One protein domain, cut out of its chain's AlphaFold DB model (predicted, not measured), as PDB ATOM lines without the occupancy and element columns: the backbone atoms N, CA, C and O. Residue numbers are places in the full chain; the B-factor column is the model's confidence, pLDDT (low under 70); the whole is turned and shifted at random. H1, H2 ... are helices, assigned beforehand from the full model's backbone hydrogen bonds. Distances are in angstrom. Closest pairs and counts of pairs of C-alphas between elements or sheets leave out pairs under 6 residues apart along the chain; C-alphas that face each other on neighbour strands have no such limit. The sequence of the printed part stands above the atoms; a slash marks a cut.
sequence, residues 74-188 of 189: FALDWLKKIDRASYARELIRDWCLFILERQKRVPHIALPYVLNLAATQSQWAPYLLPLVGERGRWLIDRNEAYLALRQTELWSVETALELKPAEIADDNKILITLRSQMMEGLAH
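What this domain is: This is residues 74 to 188 of the 189 residues of an uncharacterized protein of Anaerolineae bacterium (UniProt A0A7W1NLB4). Two helical hairpins, H1 with H2 and H3 with H4, sit side by side with their helices roughly aligned; H8 packs on H1 and H2 at one end of the long axis, while H5 and H6 make a corner at the other end, packed on H3. Short H7 covers part of H2 and H4, and a long link runs from it to H8. The printed part has 115 residues with eight named helices, H1 to H8 in order, and no named strand: all helix. It is compact, with a radius of gyration of the C-alphas of 13.9 A, and elongated, spanning 44 by 26 by 24 A.

How they stand to each other: Begin at the hub, H2, residues 88 to 101, which touches four helices. H1, residues 74 to 83, makes a hairpin with it at a shallow tilt of 28 degrees; look at C-alphas 82 and 88, the closest, 5.2 A apart. H8, residues 173 to 186, touches H2 at Leu 91 and Arg 179, their closest C-alphas 6.5 A apart, and H1, H2 and H8 form a bundle, three helices side by side. With residues 182 to 186 alone H8 touches H1, closest at C-alphas 75 and 186, 6.1 A. H4, residues 122 to 131, touches H2 at a shallow tilt of 22 degrees, the same way, closest at C-alphas 96 and 127, 5.9 A. H3, residues 108 to 120, makes a hairpin with H4, touching it with residues 114 to 119 alone; C-alphas 118 and 125 are closest, 4.7 A. H5, residues 133 to 142, touches H3 at a steep tilt of 60 degrees, closest at C-alphas 111 and 136, 6.3 A. H6, residues 144 to 149, touches H5 only at the corner, closest at C-alphas 140 and 146, 5.3 A. H7, residues 157 to 161, touches H4, closest at C-alphas 130 and 157, 5.4 A. Every O i to N i+4 pair is within hydrogen-bond range in H1, H7 and H8; the counts are 9 of 10 in H2, 7 of 9 in H3, 5 of 6 in H5, 2 of 6 in H4 and 0 of 2 in H6, where O i to N i+3 gives 4 of 7 in H4 and 2 of 3 in H6.

Where its parts are: Find C-alpha 88 at (-2.315, -22.672, 23.744); H2 runs 19.9 A from there. H8 spans 19.8 A and ends at C-alpha 186, (13.543, -25.858, 20.892); H3 spans 19.3 A.

The domain as a whole: The C-alphas of Arg 142 and Asp 171 are farthest apart, 45.3 A. The printed part has no cut, and H7 to H8 is the long link. Confidence is under 70 at residues 151 to 163, 168 and 170.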
ATOM      1  N   PHE A  74      14.382 -17.191  19.533       91.56
ATOM      2  CA  PHE A  74      13.610 -18.162  18.769       91.56
ATOM      3  C   PHE A  74      12.641 -18.952  19.664       91.56
ATOM      4  O   PHE A  74      11.467 -19.093  19.320       91.56
ATOM      5  N   ALA A  75      13.083 -19.389  20.849       92.31
ATOM      6  CA  ALA A  75      12.192 -20.011  21.830       92.31
ATOM      7  C   ALA A  75      11.073 -19.056  22.265       92.31
ATOM      8  O   ALA A  75       9.919 -19.465  22.394       92.31
ATOM      9  N   LEU A  76      11.386 -17.772  22.445       92.62
ATOM     10  CA  LEU A  76      10.384 -16.767  22.789       92.62
ATOM     11  C   LEU A  76       9.349 -16.554  21.671       92.62
ATOM     12  O   LEU A  76       8.164 -16.355  21.949       92.62
ATOM     13  N   ASP A  77       9.770 -16.573  20.411       92.75
ATOM     14  CA  ASP A  77       8.850 -16.407  19.287       92.75
ATOM     15  C   ASP A  77       7.883 -17.592  19.162       92.75
ATOM     16  O   ASP A  77       6.710 -17.390  18.830       92.75
ATOM     17  N   TRP A  78       8.315 -18.798  19.545       92.69
ATOM     18  CA  TRP A  78       7.407 -19.931  19.734       92.69
ATOM     19  C   TRP A  78       6.354 -19.661  20.805       92.69
ATOM     20  O   TRP A  78       5.173 -19.849  20.524       92.69
ATOM     21  N   LEU A  79       6.734 -19.146  21.980       92.12
ATOM     22  CA  LEU A  79       5.772 -18.811  23.039       92.12
ATOM     23  C   LEU A  79       4.681 -17.854  22.528       92.12
ATOM     24  O   LEU A  79       3.492 -18.117  22.701       92.12
ATOM     25  N   LYS A  80       5.071 -16.792  21.813       91.81
ATOM     26  CA  LYS A  80       4.122 -15.826  21.221       91.81
ATOM     27  C   LYS A  80       3.219 -16.447  20.157       91.81
ATOM     28  O   LYS A  80       2.067 -16.042  20.007       91.81
ATOM     29  N   LYS A  81       3.753 -17.381  19.366       90.75
ATOM     30  CA  LYS A  81       2.986 -18.099  18.341       90.75
ATOM     31  C   LYS A  81       1.941 -19.007  18.987       90.75
ATOM     32  O   LYS A  81       0.813 -19.061  18.504       90.75
ATOM     33  N   ILE A  82       2.309 -19.684  20.072       90.12
ATOM     34  CA  ILE A  82       1.441 -20.616  20.793       90.12
ATOM     35  C   ILE A  82       0.338 -19.879  21.554       90.12
ATOM     36  O   ILE A  82      -0.802 -20.321  21.507       90.12
ATOM     37  N   ASP A  83       0.640 -18.746  22.190       88.25
ATOM     38  CA  ASP A  83      -0.339 -17.909  22.908       88.25
ATOM     39  C   ASP A  83      -1.540 -17.503  22.029       88.25
ATOM     40  O   ASP A  83      -2.661 -17.351  22.502       88.25
ATOM     41  N   ARG A  84      -1.336 -17.403  20.710       85.56
ATOM     42  CA  ARG A  84      -2.396 -17.088  19.736       85.56
ATOM     43  C   ARG A  84      -3.141 -18.312  19.198       85.56
ATOM     44  O   ARG A  84      -4.103 -18.146  18.450       85.56
ATOM     45  N   ALA A  85      -2.680 -19.522  19.494       83.12
ATOM     46  CA  ALA A  85      -3.263 -20.751  18.976       83.12
ATOM     47  C   ALA A  85      -4.440 -21.216  19.845       83.12
ATOM     48  O   ALA A  85      -4.425 -21.088  21.065       83.12
ATOM     49  N   SER A  86      -5.438 -21.855  19.228       74.88
ATOM     50  CA  SER A  86      -6.610 -22.397  19.940       74.88
ATOM     51  C   SER A  86      -6.263 -23.462  20.989       74.88
ATOM     52  O   SER A  86      -7.058 -23.718  21.885       74.88
ATOM     53  N   TYR A  87      -5.075 -24.060  20.885       74.75
ATOM     54  CA  TYR A  87      -4.548 -25.083  21.788       74.75
ATOM     55  C   TYR A  87      -3.335 -24.575  22.580       74.75
ATOM     56  O   TYR A  87      -2.353 -25.286  22.810       74.75
ATOM     57  N   ALA A  88      -3.365 -23.292  22.948       78.12
ATOM     58  CA  ALA A  88      -2.315 -22.672  23.744       78.12
ATOM     59  C   ALA A  88      -2.083 -23.421  25.069       78.12
ATOM     60  O   ALA A  88      -0.968 -23.405  25.590       78.12
ATOM     61  N   ARG A  89      -3.112 -24.110  25.600       80.62
ATOM     62  CA  ARG A  89      -3.051 -24.759  26.913       80.62
ATOM     63  C   ARG A  89      -2.048 -25.912  27.003       80.62
ATOM     64  O   ARG A  89      -1.316 -26.066  27.975       80.62
ATOM     65  N   GLU A  90      -2.022 -26.755  25.996       84.19
ATOM     66  CA  GLU A  90      -1.183 -27.943  26.010       84.19
ATOM     67  C   GLU A  90       0.261 -27.569  25.660       84.19
ATOM     68  O   GLU A  90       1.215 -28.006  26.300       84.19
ATOM     69  N   LEU A  91       0.415 -26.676  24.684       87.19
ATOM     70  CA  LEU A  91       1.709 -26.316  24.115       87.19
ATOM     71  C   LEU A  91       2.518 -25.343  24.991       87.19
ATOM     72  O   LEU A  91       3.732 -25.505  25.080       87.19
ATOM     73  N   ILE A  92       1.891 -24.363  25.664       89.12
ATOM     74  CA  ILE A  92       2.624 -23.465  26.587       89.12
ATOM     75  C   ILE A  92       3.179 -24.266  27.762       89.12
ATOM     76  O   ILE A  92       4.297 -24.003  28.199       89.12
ATOM     77  N   ARG A  93       2.427 -25.258  28.254       87.81
ATOM     78  CA  ARG A  93       2.870 -26.135  29.340       87.81
ATOM     79  C   ARG A  93       4.157 -26.864  28.966       87.81
ATOM     80  O   ARG A  93       5.149 -26.749  29.680       87.81
ATOM     81  N   ASP A  94       4.145 -27.551  27.827       88.75
ATOM     82  CA  ASP A  94       5.304 -28.290  27.324       88.75
ATOM     83  C   ASP A  94       6.491 -27.362  27.027       88.75
ATOM     84  O   ASP A  94       7.626 -27.684  27.371       88.75
ATOM     85  N   TRP A  95       6.232 -26.181  26.456       92.56
ATOM     86  CA  TRP A  95       7.260 -25.161  26.243       92.56
ATOM     87  C   TRP A  95       7.915 -24.738  27.564       92.56
ATOM     88  O   TRP A  95       9.140 -24.684  27.652       92.56
ATOM     89  N   CYS A  96       7.123 -24.469  28.608       91.00
ATOM     90  CA  CYS A  96       7.655 -24.038  29.902       91.00
ATOM     91  C   CYS A  96       8.506 -25.131  30.548       91.00
ATOM     92  O   CYS A  96       9.617 -24.846  30.990       91.00
ATOM     93  N   LEU A  97       8.007 -26.371  30.565       88.88
ATOM     94  CA  LEU A  97       8.733 -27.518  31.118       88.88
ATOM     95  C   LEU A  97      10.074 -27.714  30.413       88.88
ATOM     96  O   LEU A  97      11.098 -27.832  31.075       88.88
ATOM     97  N   PHE A  98      10.096 -27.629  29.084       90.50
ATOM     98  CA  PHE A  98      11.325 -27.774  28.312       90.50
ATOM     99  C   PHE A  98      12.388 -26.717  28.661       90.50
ATOM    100  O   PHE A  98      13.574 -27.023  28.786       90.50
ATOM    101  N   ILE A  99      11.982 -25.453  28.822       92.19
ATOM    102  CA  ILE A  99      12.910 -24.376  29.197       92.19
ATOM    103  C   ILE A  99      13.384 -24.542  30.651       92.19
ATOM    104  O   ILE A  99      14.564 -24.305  30.932       92.19
ATOM    105  N   LEU A 100      12.500 -24.989  31.552       89.12
ATOM    106  CA  LEU A 100      12.833 -25.262  32.953       89.12
ATOM    107  C   LEU A 100      13.829 -26.412  33.101       89.12
ATOM    108  O   LEU A 100      14.807 -26.270  33.833       89.12
ATOM    109  N   GLU A 101      13.634 -27.514  32.375       88.94
ATOM    110  CA  GLU A 101      14.553 -28.662  32.364       88.94
ATOM    111  C   GLU A 101      15.966 -28.262  31.927       88.94
ATOM    112  O   GLU A 101      16.957 -28.771  32.450       88.94
ATOM    113  N   ARG A 102      16.077 -27.296  31.010       89.81
ATOM    114  CA  ARG A 102      17.366 -26.750  30.562       89.81
ATOM    115  C   ARG A 102      17.921 -25.642  31.459       89.81
ATOM    116  O   ARG A 102      18.932 -25.040  31.106       89.81
ATOM    117  N   GLN A 103      17.271 -25.363  32.591       89.81
ATOM    118  CA  GLN A 103      17.662 -24.329  33.555       89.81
ATOM    119  C   GLN A 103      17.867 -22.960  32.891       89.81
ATOM    120  O   GLN A 103      18.776 -22.195  33.225       89.81
ATOM    121  N   LYS A 104      17.020 -22.652  31.907       92.19
ATOM    122  CA  LYS A 104      17.020 -21.360  31.232       92.19
ATOM    123  C   LYS A 104      15.888 -20.491  31.749       92.19
ATOM    124  O   LYS A 104      14.918 -20.955  32.340       92.19
ATOM    125  N   ARG A 105      16.008 -19.199  31.478       92.56
ATOM    126  CA  ARG A 105      15.007 -18.190  31.829       92.56
ATOM    127  C   ARG A 105      14.586 -17.378  30.619       92.56
ATOM    128  O   ARG A 105      15.247 -17.366  29.587       92.56
ATOM    129  N   VAL A 106      13.545 -16.585  30.782       93.81
ATOM    130  CA  VAL A 106      13.100 -15.640  29.763       93.81
ATOM    131  C   VAL A 106      14.089 -14.456  29.646       93.81
ATOM    132  O   VAL A 106      14.586 -13.941  30.660       93.81
ATOM    133  N   PRO A 107      14.388 -13.975  28.422       93.56
ATOM    134  CA  PRO A 107      15.152 -12.752  28.202       93.56
ATOM    135  C   PRO A 107      14.504 -11.531  28.855       93.56
ATOM    136  O   PRO A 107      13.286 -11.373  28.850       93.56
ATOM    137  N   HIS A 108      15.319 -10.586  29.329       91.56
ATOM    138  CA  HIS A 108      14.817  -9.404  30.045       91.56
ATOM    139  C   HIS A 108      13.823  -8.564  29.233       91.56
ATOM    140  O   HIS A 108      12.872  -8.024  29.790       91.56
ATOM    141  N   ILE A 109      14.024  -8.490  27.914       91.50
ATOM    142  CA  ILE A 109      13.169  -7.748  26.974       91.50
ATOM    143  C   ILE A 109      11.740  -8.314  26.957       91.50
ATOM    144  O   ILE A 109      10.783  -7.595  26.688       91.50
ATOM    145  N   ALA A 110      11.586  -9.600  27.269       93.06
ATOM    146  CA  ALA A 110      10.320 -10.311  27.212       93.06
ATOM    147  C   ALA A 110       9.618 -10.451  28.570       93.06
ATOM    148  O   ALA A 110       8.490 -10.938  28.612       93.06
ATOM    149  N   LEU A 111      10.238  -9.989  29.662       92.88
ATOM    150  CA  LEU A 111       9.637 -10.048  30.997       92.88
ATOM    151  C   LEU A 111       8.258  -9.376  31.059       92.88
ATOM    152  O   LEU A 111       7.341 -10.025  31.553       92.88
ATOM    153  N   PRO A 112       8.039  -8.158  30.519       92.69
ATOM    154  CA  PRO A 112       6.712  -7.542  30.573       92.69
ATOM    155  C   PRO A 112       5.641  -8.385  29.872       92.69
ATOM    156  O   PRO A 112       4.527  -8.504  30.369       92.69
ATOM    157  N   TYR A 113       5.986  -9.011  28.742       92.56
ATOM    158  CA  TYR A 113       5.070  -9.889  28.014       92.56
ATOM    159  C   TYR A 113       4.699 -11.121  28.848       92.56
ATOM    160  O   TYR A 113       3.517 -11.393  29.039       92.56
ATOM    161  N   VAL A 114       5.698 -11.823  29.391       92.75
ATOM    162  CA  VAL A 114       5.475 -13.049  30.174       92.75
ATOM    163  C   VAL A 114       4.723 -12.767  31.474       92.75
ATOM    164  O   VAL A 114       3.812 -13.516  31.822       92.75
ATOM    165  N   LEU A 115       5.035 -11.667  32.163       92.50
ATOM    166  CA  LEU A 115       4.322 -11.269  33.379       92.50
ATOM    167  C   LEU A 115       2.875 -10.874  33.097       92.50
ATOM    168  O   LEU A 115       1.981 -11.280  33.835       92.50
ATOM    169  N   ASN A 116       2.619 -10.146  32.009       92.12
ATOM    170  CA  ASN A 116       1.253  -9.834  31.599       92.12
ATOM    171  C   ASN A 116       0.471 -11.109  31.261       92.12
ATOM    172  O   ASN A 116      -0.700 -11.220  31.624       92.12
ATOM    173  N   LEU A 117       1.111 -12.080  30.602       90.38
ATOM    174  CA  LEU A 117       0.489 -13.358  30.267       90.38
ATOM    175  C   LEU A 117       0.145 -14.152  31.534       90.38
ATOM    176  O   LEU A 117      -0.994 -14.589  31.677       90.38
ATOM    177  N   ALA A 118       1.071 -14.245  32.492       89.69
ATOM    178  CA  ALA A 118       0.832 -14.890  33.784       89.69
ATOM    179  C   ALA A 118      -0.262 -14.187  34.613       89.69
ATOM    180  O   ALA A 118      -1.070 -14.855  35.253       89.69
ATOM    181  N   ALA A 119      -0.315 -12.851  34.586       89.56
ATOM    182  CA  ALA A 119      -1.326 -12.072  35.303       89.56
ATOM    183  C   ALA A 119      -2.723 -12.199  34.674       89.56
ATOM    184  O   ALA A 119      -3.716 -12.311  35.387       89.56
ATOM    185  N   THR A 120      -2.804 -12.196  33.340       89.06
ATOM    186  CA  THR A 120      -4.080 -12.282  32.607       89.06
ATOM    187  C   THR A 120      -4.643 -13.700  32.635       89.06
ATOM    188  O   THR A 120      -5.853 -13.902  32.700       89.06
ATOM    189  N   GLN A 121      -3.763 -14.696  32.584       87.12
ATOM    190  CA  GLN A 121      -4.107 -16.107  32.516       87.12
ATOM    191  C   GLN A 121      -3.465 -16.830  33.708       87.12
ATOM    192  O   GLN A 121      -2.450 -17.512  33.572       87.12
ATOM    193  N   SER A 122      -4.077 -16.693  34.887       82.81
ATOM    194  CA  SER A 122      -3.546 -17.191  36.170       82.81
ATOM    195  C   SER A 122      -3.202 -18.685  36.185       82.81
ATOM    196  O   SER A 122      -2.289 -19.097  36.898       82.81
ATOM    197  N   GLN A 123      -3.861 -19.490  35.345       81.88
ATOM    198  CA  GLN A 123      -3.543 -20.908  35.123       81.88
ATOM    199  C   GLN A 123      -2.078 -21.151  34.698       81.88
ATOM    200  O   GLN A 123      -1.566 -22.255  34.872       81.88
ATOM    201  N   TRP A 124      -1.403 -20.135  34.150       84.12
ATOM    202  CA  TRP A 124      -0.017 -20.210  33.680       84.12
ATOM    203  C   TRP A 124       1.020 -19.691  34.646       84.12
ATOM    204  O   TRP A 124       2.203 -19.986  34.467       84.12
ATOM    205  N   ALA A 125       0.601 -18.949  35.668       86.62
ATOM    206  CA  ALA A 125       1.510 -18.460  36.689       86.62
ATOM    207  C   ALA A 125       2.406 -19.580  37.272       86.62
ATOM    208  O   ALA A 125       3.615 -19.358  37.326       86.62
ATOM    209  N   PRO A 126       1.908 -20.804  37.574       84.94
ATOM    210  CA  PRO A 126       2.757 -21.903  38.053       84.94
ATOM    211  C   PRO A 126       3.928 -22.269  37.133       84.94
ATOM    212  O   PRO A 126       4.973 -22.695  37.607       84.94
ATOM    213  N   TYR A 127       3.753 -22.113  35.821       85.31
ATOM    214  CA  TYR A 127       4.726 -22.541  34.815       85.31
ATOM    215  C   TYR A 127       5.667 -21.410  34.393       85.31
ATOM    216  O   TYR A 127       6.836 -21.642  34.097       85.31
ATOM    217  N   LEU A 128       5.163 -20.173  34.362       89.12
ATOM    218  CA  LEU A 128       5.902 -19.014  33.861       89.12
ATOM    219  C   LEU A 128       6.703 -18.298  34.945       89.12
ATOM    220  O   LEU A 128       7.776 -17.774  34.654       89.12
ATOM    221  N   LEU A 129       6.208 -18.253  36.184       89.75
ATOM    222  CA  LEU A 129       6.888 -17.552  37.275       89.75
ATOM    223  C   LEU A 129       8.274 -18.133  37.624       89.75
ATOM    224  O   LEU A 129       9.180 -17.348  37.903       89.75
ATOM    225  N   PRO A 130       8.520 -19.450  37.542       88.81
ATOM    226  CA  PRO A 130       9.876 -19.981  37.697       88.81
ATOM    227  C   PRO A 130      10.843 -19.527  36.585       88.81
ATOM    228  O   PRO A 130      12.049 -19.452  36.805       88.81
ATOM    229  N   LEU A 131      10.331 -19.165  35.402       90.44
ATOM    230  CA  LEU A 131      11.129 -18.791  34.229       90.44
ATOM    231  C   LEU A 131      11.520 -17.308  34.170       90.44
ATOM    232  O   LEU A 131      12.334 -16.931  33.324       90.44
ATOM    233  N   VAL A 132      10.949 -16.436  35.007       90.56
ATOM    234  CA  VAL A 132      11.215 -14.983  34.922       90.56
ATOM    235  C   VAL A 132      12.525 -14.548  35.594       90.56
ATOM    236  O   VAL A 132      12.990 -13.428  35.356       90.56
ATOM    237  N   GLY A 133      13.135 -15.425  36.393       89.94
ATOM    238  CA  GLY A 133      14.384 -15.154  37.108       89.94
ATOM    239  C   GLY A 133      14.269 -14.052  38.168       89.94
ATOM    240  O   GLY A 133      13.183 -13.557  38.490       89.94
ATOM    241  N   GLU A 134      15.414 -13.629  38.698       89.75
ATOM    242  CA  GLU A 134      15.494 -12.667  39.804       89.75
ATOM    243  C   GLU A 134      15.025 -11.271  39.390       89.75
ATOM    244  O   GLU A 134      14.349 -10.569  40.144       89.75
ATOM    245  N   ARG A 135      15.313 -10.866  38.146       91.25
ATOM    246  CA  ARG A 135      14.850  -9.565  37.639       91.25
ATOM    247  C   ARG A 135      13.332  -9.515  37.474       91.25
ATOM    248  O   ARG A 135      12.739  -8.458  37.685       91.25
ATOM    249  N   GLY A 136      12.709 -10.629  37.096       91.31
ATOM    250  CA  GLY A 136      11.255 -10.736  37.029       91.31
ATOM    251  C   GLY A 136      10.615 -10.588  38.405       91.31
ATOM    252  O   GLY A 136       9.724  -9.759  38.570       91.31
ATOM    253  N   ARG A 137      11.131 -11.315  39.403       90.00
ATOM    254  CA  ARG A 137      10.689 -11.212  40.806       90.00
ATOM    255  C   ARG A 137      10.817  -9.785  41.336       90.00
ATOM    256  O   ARG A 137       9.836  -9.199  41.785       90.00
ATOM    257  N   TRP A 138      11.986  -9.173  41.141       90.81
ATOM    258  CA  TRP A 138      12.237  -7.780  41.516       90.81
ATOM    259  C   TRP A 138      11.217  -6.800  40.912       90.81
ATOM    260  O   TRP A 138      10.818  -5.841  41.577       90.81
ATOM    261  N   LEU A 139      10.781  -7.038  39.666       90.69
ATOM    262  CA  LEU A 139       9.795  -6.204  38.973       90.69
ATOM    263  C   LEU A 139       8.381  -6.384  39.547       90.69
ATOM    264  O   LEU A 139       7.644  -5.407  39.680       90.69
ATOM    265  N   ILE A 140       8.010  -7.611  39.910       90.94
ATOM    266  CA  ILE A 140       6.700  -7.950  40.491       90.94
ATOM    267  C   ILE A 140       6.538  -7.332  41.886       90.94
ATOM    268  O   ILE A 140       5.488  -6.766  42.207       90.94
ATOM    269  N   ASP A 141       7.601  -7.349  42.690       88.75
ATOM    270  CA  ASP A 141       7.607  -6.768  44.038       88.75
ATOM    271  C   ASP A 141       7.454  -5.244  44.047       88.75
ATOM    272  O   ASP A 141       7.002  -4.661  45.032       88.75
ATOM    273  N   ARG A 142       7.802  -4.580  42.940       87.19
ATOM    274  CA  ARG A 142       7.821  -3.112  42.835       87.19
ATOM    275  C   ARG A 142       6.678  -2.529  42.016       87.19
ATOM    276  O   ARG A 142       6.396  -1.345  42.151       87.19
ATOM    277  N   ASN A 143       6.019  -3.331  41.183       88.25
ATOM    278  CA  ASN A 143       4.947  -2.860  40.314       88.25
ATOM    279  C   ASN A 143       3.579  -3.356  40.796       88.25
ATOM    280  O   ASN A 143       3.347  -4.559  40.919       88.25
ATOM    281  N   GLU A 144       2.657  -2.422  41.034       86.56
ATOM    282  CA  GLU A 144       1.292  -2.727  41.470       86.56
ATOM    283  C   GLU A 144       0.496  -3.526  40.428       86.56
ATOM    284  O   GLU A 144      -0.353  -4.339  40.789       86.56
ATOM    285  N   ALA A 145       0.828  -3.386  39.140       86.75
ATOM    286  CA  ALA A 145       0.186  -4.134  38.059       86.75
ATOM    287  C   ALA A 145       0.328  -5.662  38.213       86.75
ATOM    288  O   ALA A 145      -0.463  -6.413  37.647       86.75
ATOM    289  N   TYR A 146       1.315  -6.123  38.989       88.12
ATOM    290  CA  TYR A 146       1.617  -7.539  39.195       88.12
ATOM    291  C   TYR A 146       1.322  -8.024  40.618       88.12
ATOM    292  O   TYR A 146       1.769  -9.104  40.992       88.12
ATOM    293  N   LEU A 147       0.545  -7.277  41.413       85.19
ATOM    294  CA  LEU A 147       0.198  -7.657  42.792       85.19
ATOM    295  C   LEU A 147      -0.377  -9.075  42.905       85.19
ATOM    296  O   LEU A 147      -0.024  -9.805  43.829       85.19
ATOM    297  N   ALA A 148      -1.205  -9.487  41.941       84.38
ATOM    298  CA  ALA A 148      -1.791 -10.827  41.897       84.38
ATOM    299  C   ALA A 148      -0.743 -11.951  41.785       84.38
ATOM    300  O   ALA A 148      -1.005 -13.073  42.203       84.38
ATOM    301  N   LEU A 149       0.448 -11.650  41.255       85.25
ATOM    302  CA  LEU A 149       1.543 -12.601  41.076       85.25
ATOM    303  C   LEU A 149       2.488 -12.668  42.282       85.25
ATOM    304  O   LEU A 149       3.420 -13.461  42.251       85.25
ATOM    305  N   ARG A 150       2.297 -11.855  43.332       83.38
ATOM    306  CA  ARG A 150       3.172 -11.869  44.522       83.38
ATOM    307  C   ARG A 150       2.929 -13.059  45.446       83.38
ATOM    308  O   ARG A 150       3.827 -13.448  46.182       83.38
ATOM    309  N   GLN A 151       1.722 -13.619  45.442       68.81
ATOM    310  CA  GLN A 151       1.242 -14.535  46.488       68.81
ATOM    311  C   GLN A 151       1.725 -15.984  46.353       68.81
ATOM    312  O   GLN A 151       1.056 -16.908  46.803       68.81
ATOM    313  N   THR A 152       2.859 -16.222  45.711       56.56
ATOM    314  CA  THR A 152       3.032 -17.507  45.051       56.56
ATOM    315  C   THR A 152       4.215 -18.285  45.584       56.56
ATOM    316  O   THR A 152       5.342 -18.026  45.222       56.56
ATOM    317  N   GLU A 153       3.968 -19.358  46.327       58.66
ATOM    318  CA  GLU A 153       4.941 -20.447  46.536       58.66
ATOM    319  C   GLU A 153       5.376 -21.114  45.199       58.66
ATOM    320  O   GLU A 153       6.248 -21.975  45.160       58.66
ATOM    321  N   LEU A 154       4.817 -20.657  44.070       63.53
ATOM    322  CA  LEU A 154       5.053 -21.079  42.688       63.53
ATOM    323  C   LEU A 154       6.357 -20.551  42.051       63.53
ATOM    324  O   LEU A 154       6.537 -20.671  40.844       63.53
ATOM    325  N   TRP A 155       7.273 -19.956  42.820       63.72
ATOM    326  CA  TRP A 155       8.583 -19.517  42.300       63.72
ATOM    327  C   TRP A 155       9.611 -20.643  42.185       63.72
ATOM    328  O   TRP A 155      10.695 -20.432  41.634       63.72
ATOM    329  N   SER A 156       9.293 -21.794  42.770       64.88
ATOM    330  CA  SER A 156      10.141 -22.971  42.857       64.88
ATOM    331  C   SER A 156      10.146 -23.731  41.526       64.88
ATOM    332  O   SER A 156       9.105 -24.170  41.037       64.88
ATOM    333  N   VAL A 157      11.339 -23.892  40.940       63.09
ATOM    334  CA  VAL A 157      11.550 -24.720  39.740       63.09
ATOM    335  C   VAL A 157      11.190 -26.179  40.030       63.09
ATOM    336  O   VAL A 157      10.606 -26.842  39.181       63.09
ATOM    337  N   GLU A 158      11.466 -26.660  41.243       61.19
ATOM    338  CA  GLU A 158      11.163 -28.027  41.683       61.19
ATOM    339  C   GLU A 158       9.651 -28.285  41.675       61.19
ATOM    340  O   GLU A 158       9.186 -29.253  41.082       61.19
ATOM    341  N   THR A 159       8.868 -27.346  42.206       61.44
ATOM    342  CA  THR A 159       7.398 -27.419  42.233       61.44
ATOM    343  C   THR A 159       6.792 -27.336  40.829       61.44
ATOM    344  O   THR A 159       5.735 -27.905  40.567       61.44
ATOM    345  N   ALA A 160       7.459 -26.648  39.900       63.56
ATOM    346  CA  ALA A 160       7.011 -26.554  38.515       63.56
ATOM    347  C   ALA A 160       7.376 -27.785  37.670       63.56
ATOM    348  O   ALA A 160       6.614 -28.140  36.774       63.56
ATOM    349  N   LEU A 161       8.492 -28.460  37.965       59.41
ATOM    350  CA  LEU A 161       8.905 -29.704  37.300       59.41
ATOM    351  C   LEU A 161       8.100 -30.930  37.764       59.41
ATOM    352  O   LEU A 161       8.000 -31.910  37.030       59.41
ATOM    353  N   GLU A 162       7.471 -30.876  38.940       62.94
ATOM    354  CA  GLU A 162       6.496 -31.891  39.374       62.94
ATOM    355  C   GLU A 162       5.216 -31.900  38.514       62.94
ATOM    356  O   GLU A 162       4.423 -32.851  38.546       62.94
ATOM    357  N   LEU A 163       5.000 -30.862  37.702       65.75
ATOM    358  CA  LEU A 163       3.868 -30.779  36.792       65.75
ATOM    359  C   LEU A 163       4.149 -31.630  35.544       65.75
ATOM    360  O   LEU A 163       5.069 -31.374  34.779       65.75
ATOM    361  N   LYS A 164       3.299 -32.637  35.311       70.50
ATOM    362  CA  LYS A 164       3.382 -33.535  34.143       70.50
ATOM    363  C   LYS A 164       3.336 -32.773  32.803       70.50
ATOM    364  O   LYS A 164       2.771 -31.688  32.758       70.50
ATOM    365  N   PRO A 165       3.835 -33.323  31.687       72.25
ATOM    366  CA  PRO A 165       3.556 -32.769  30.359       72.25
ATOM    367  C   PRO A 165       2.052 -32.783  30.045       72.25
ATOM    368  O   PRO A 165       1.261 -33.458  30.715       72.25
ATOM    369  N   ALA A 166       1.631 -32.020  29.037       73.81
ATOM    370  CA  ALA A 166       0.241 -32.059  28.593       73.81
ATOM    371  C   ALA A 166      -0.105 -33.432  27.984       73.81
ATOM    372  O   ALA A 166       0.590 -33.924  27.091       73.81
ATOM    373  N   GLU A 167      -1.195 -34.045  28.456       73.06
ATOM    374  CA  GLU A 167      -1.784 -35.225  27.819       73.06
ATOM    375  C   GLU A 167      -2.553 -34.756  26.580       73.06
ATOM    376  O   GLU A 167      -3.654 -34.214  26.672       73.06
ATOM    377  N   ILE A 168      -1.933 -34.899  25.410       69.94
ATOM    378  CA  ILE A 168      -2.553 -34.575  24.124       69.94
ATOM    379  C   ILE A 168      -3.215 -35.849  23.612       69.94
ATOM    380  O   ILE A 168      -2.534 -36.850  23.408       69.94
ATOM    381  N   ALA A 169      -4.532 -35.813  23.404       70.88
ATOM    382  CA  ALA A 169      -5.254 -36.929  22.802       70.88
ATOM    383  C   ALA A 169      -4.723 -37.214  21.385       70.88
ATOM    384  O   ALA A 169      -4.593 -36.290  20.573       70.88
ATOM    385  N   ASP A 170      -4.468 -38.491  21.086       65.75
ATOM    386  CA  ASP A 170      -3.831 -38.956  19.841       65.75
ATOM    387  C   ASP A 170      -4.583 -38.546  18.559       65.75
ATOM    388  O   ASP A 170      -4.008 -38.480  17.470       65.75
ATOM    389  N   ASP A 171      -5.861 -38.186  18.678       71.75
ATOM    390  CA  ASP A 171      -6.715 -37.830  17.546       71.75
ATOM    391  C   ASP A 171      -6.456 -36.407  17.004       71.75
ATOM    392  O   ASP A 171      -6.877 -36.074  15.890       71.75
ATOM    393  N   ASN A 172      -5.730 -35.549  17.735       80.31
ATOM    394  CA  ASN A 172      -5.488 -34.167  17.316       80.31
ATOM    395  C   ASN A 172      -4.181 -34.001  16.519       80.31
ATOM    396  O   ASN A 172      -3.176 -33.465  16.995       80.31
ATOM    397  N   LYS A 173      -4.216 -34.414  15.247       83.00
ATOM    398  CA  LYS A 173      -3.066 -34.361  14.319       83.00
ATOM    399  C   LYS A 173      -2.416 -32.974  14.195       83.00
ATOM    400  O   LYS A 173      -1.198 -32.886  14.036       83.00
ATOM    401  N   ILE A 174      -3.203 -31.894  14.259       84.31
ATOM    402  CA  ILE A 174      -2.686 -30.516  14.163       84.31
ATOM    403  C   ILE A 174      -1.829 -30.195  15.387       84.31
ATOM    404  O   ILE A 174      -0.712 -29.697  15.241       84.31
ATOM    405  N   LEU A 175      -2.329 -30.525  16.579       83.56
ATOM    406  CA  LEU A 175      -1.597 -30.345  17.828       83.56
ATOM    407  C   LEU A 175      -0.297 -31.138  17.857       83.56
ATOM    408  O   LEU A 175       0.743 -30.580  18.194       83.56
ATOM    409  N   ILE A 176      -0.349 -32.410  17.463       85.25
ATOM    410  CA  ILE A 176       0.831 -33.282  17.424       85.25
ATOM    411  C   ILE A 176       1.891 -32.697  16.488       85.25
ATOM    412  O   ILE A 176       3.056 -32.595  16.859       85.25
ATOM    413  N   THR A 177       1.486 -32.233  15.302       88.62
ATOM    414  CA  THR A 177       2.410 -31.625  14.332       88.62
ATOM    415  C   THR A 177       3.049 -30.349  14.885       88.62
ATOM    416  O   THR A 177       4.262 -30.175  14.788       88.62
ATOM    417  N   LEU A 178       2.254 -29.462  15.493       88.38
ATOM    418  CA  LEU A 178       2.757 -28.220  16.089       88.38
ATOM    419  C   LEU A 178       3.689 -28.485  17.272       88.38
ATOM    420  O   LEU A 178       4.724 -27.830  17.377       88.38
ATOM    421  N   ARG A 179       3.351 -29.456  18.128       88.88
ATOM    422  CA  ARG A 179       4.202 -29.892  19.235       88.88
ATOM    423  C   ARG A 179       5.544 -30.382  18.709       88.88
ATOM    424  O   ARG A 179       6.569 -29.905  19.172       88.88
ATOM    425  N   SER A 180       5.555 -31.265  17.710       89.50
ATOM    426  CA  SER A 180       6.799 -31.783  17.129       89.50
ATOM    427  C   SER A 180       7.671 -30.672  16.541       89.50
ATOM    428  O   SER A 180       8.857 -30.619  16.843       89.50
ATOM    429  N   GLN A 181       7.085 -29.736  15.785       90.69
ATOM    430  CA  GLN A 181       7.819 -28.583  15.238       90.69
ATOM    431  C   GLN A 181       8.388 -27.675  16.331       90.69
ATOM    432  O   GLN A 181       9.502 -27.167  16.206       90.69
ATOM    433  N   MET A 182       7.616 -27.451  17.397       92.12
ATOM    434  CA  MET A 182       8.072 -26.686  18.548       92.12
ATOM    435  C   MET A 182       9.249 -27.391  19.220       92.12
ATOM    436  O   MET A 182      10.278 -26.763  19.426       92.12
ATOM    437  N   MET A 183       9.130 -28.685  19.523       91.25
ATOM    438  CA  MET A 183      10.179 -29.450  20.202       91.25
ATOM    439  C   MET A 183      11.460 -29.543  19.368       91.25
ATOM    440  O   MET A 183      12.547 -29.379  19.911       91.25
ATOM    441  N   GLU A 184      11.345 -29.735  18.053       91.00
ATOM    442  CA  GLU A 184      12.485 -29.701  17.131       91.00
ATOM    443  C   GLU A 184      13.151 -28.320  17.128       91.00
ATOM    444  O   GLU A 184      14.366 -28.206  17.270       91.00
ATOM    445  N   GLY A 185      12.353 -27.255  17.063       86.88
ATOM    446  CA  GLY A 185      12.863 -25.892  17.125       86.88
ATOM    447  C   GLY A 185      13.546 -25.561  18.455       86.88
ATOM    448  O   GLY A 185      14.577 -24.889  18.481       86.88
ATOM    449  N   LEU A 186      12.986 -26.045  19.561       89.06
ATOM    450  CA  LEU A 186      13.543 -25.858  20.892       89.06
ATOM    451  C   LEU A 186      14.756 -26.754  21.151       89.06
ATOM    452  O   LEU A 186      15.522 -26.436  22.054       89.06
ATOM    453  N   ALA A 187      14.991 -27.821  20.379       87.56
ATOM    454  CA  ALA A 187      16.156 -28.704  20.525       87.56
ATOM    455  C   ALA A 187      17.497 -27.953  20.414       87.56
ATOM    456  O   ALA A 187      18.496 -28.379  20.990       87.56
ATOM    457  N   HIS A 188      17.504 -26.805  19.736       81.69
ATOM    458  CA  HIS A 188      18.670 -25.933  19.591       81.69
ATOM    459  C   HIS A 188      18.917 -24.980  20.774       81.69
ATOM    460  O   HIS A 188      19.896 -24.234  20.752       81.69
TER     461      HIS A 188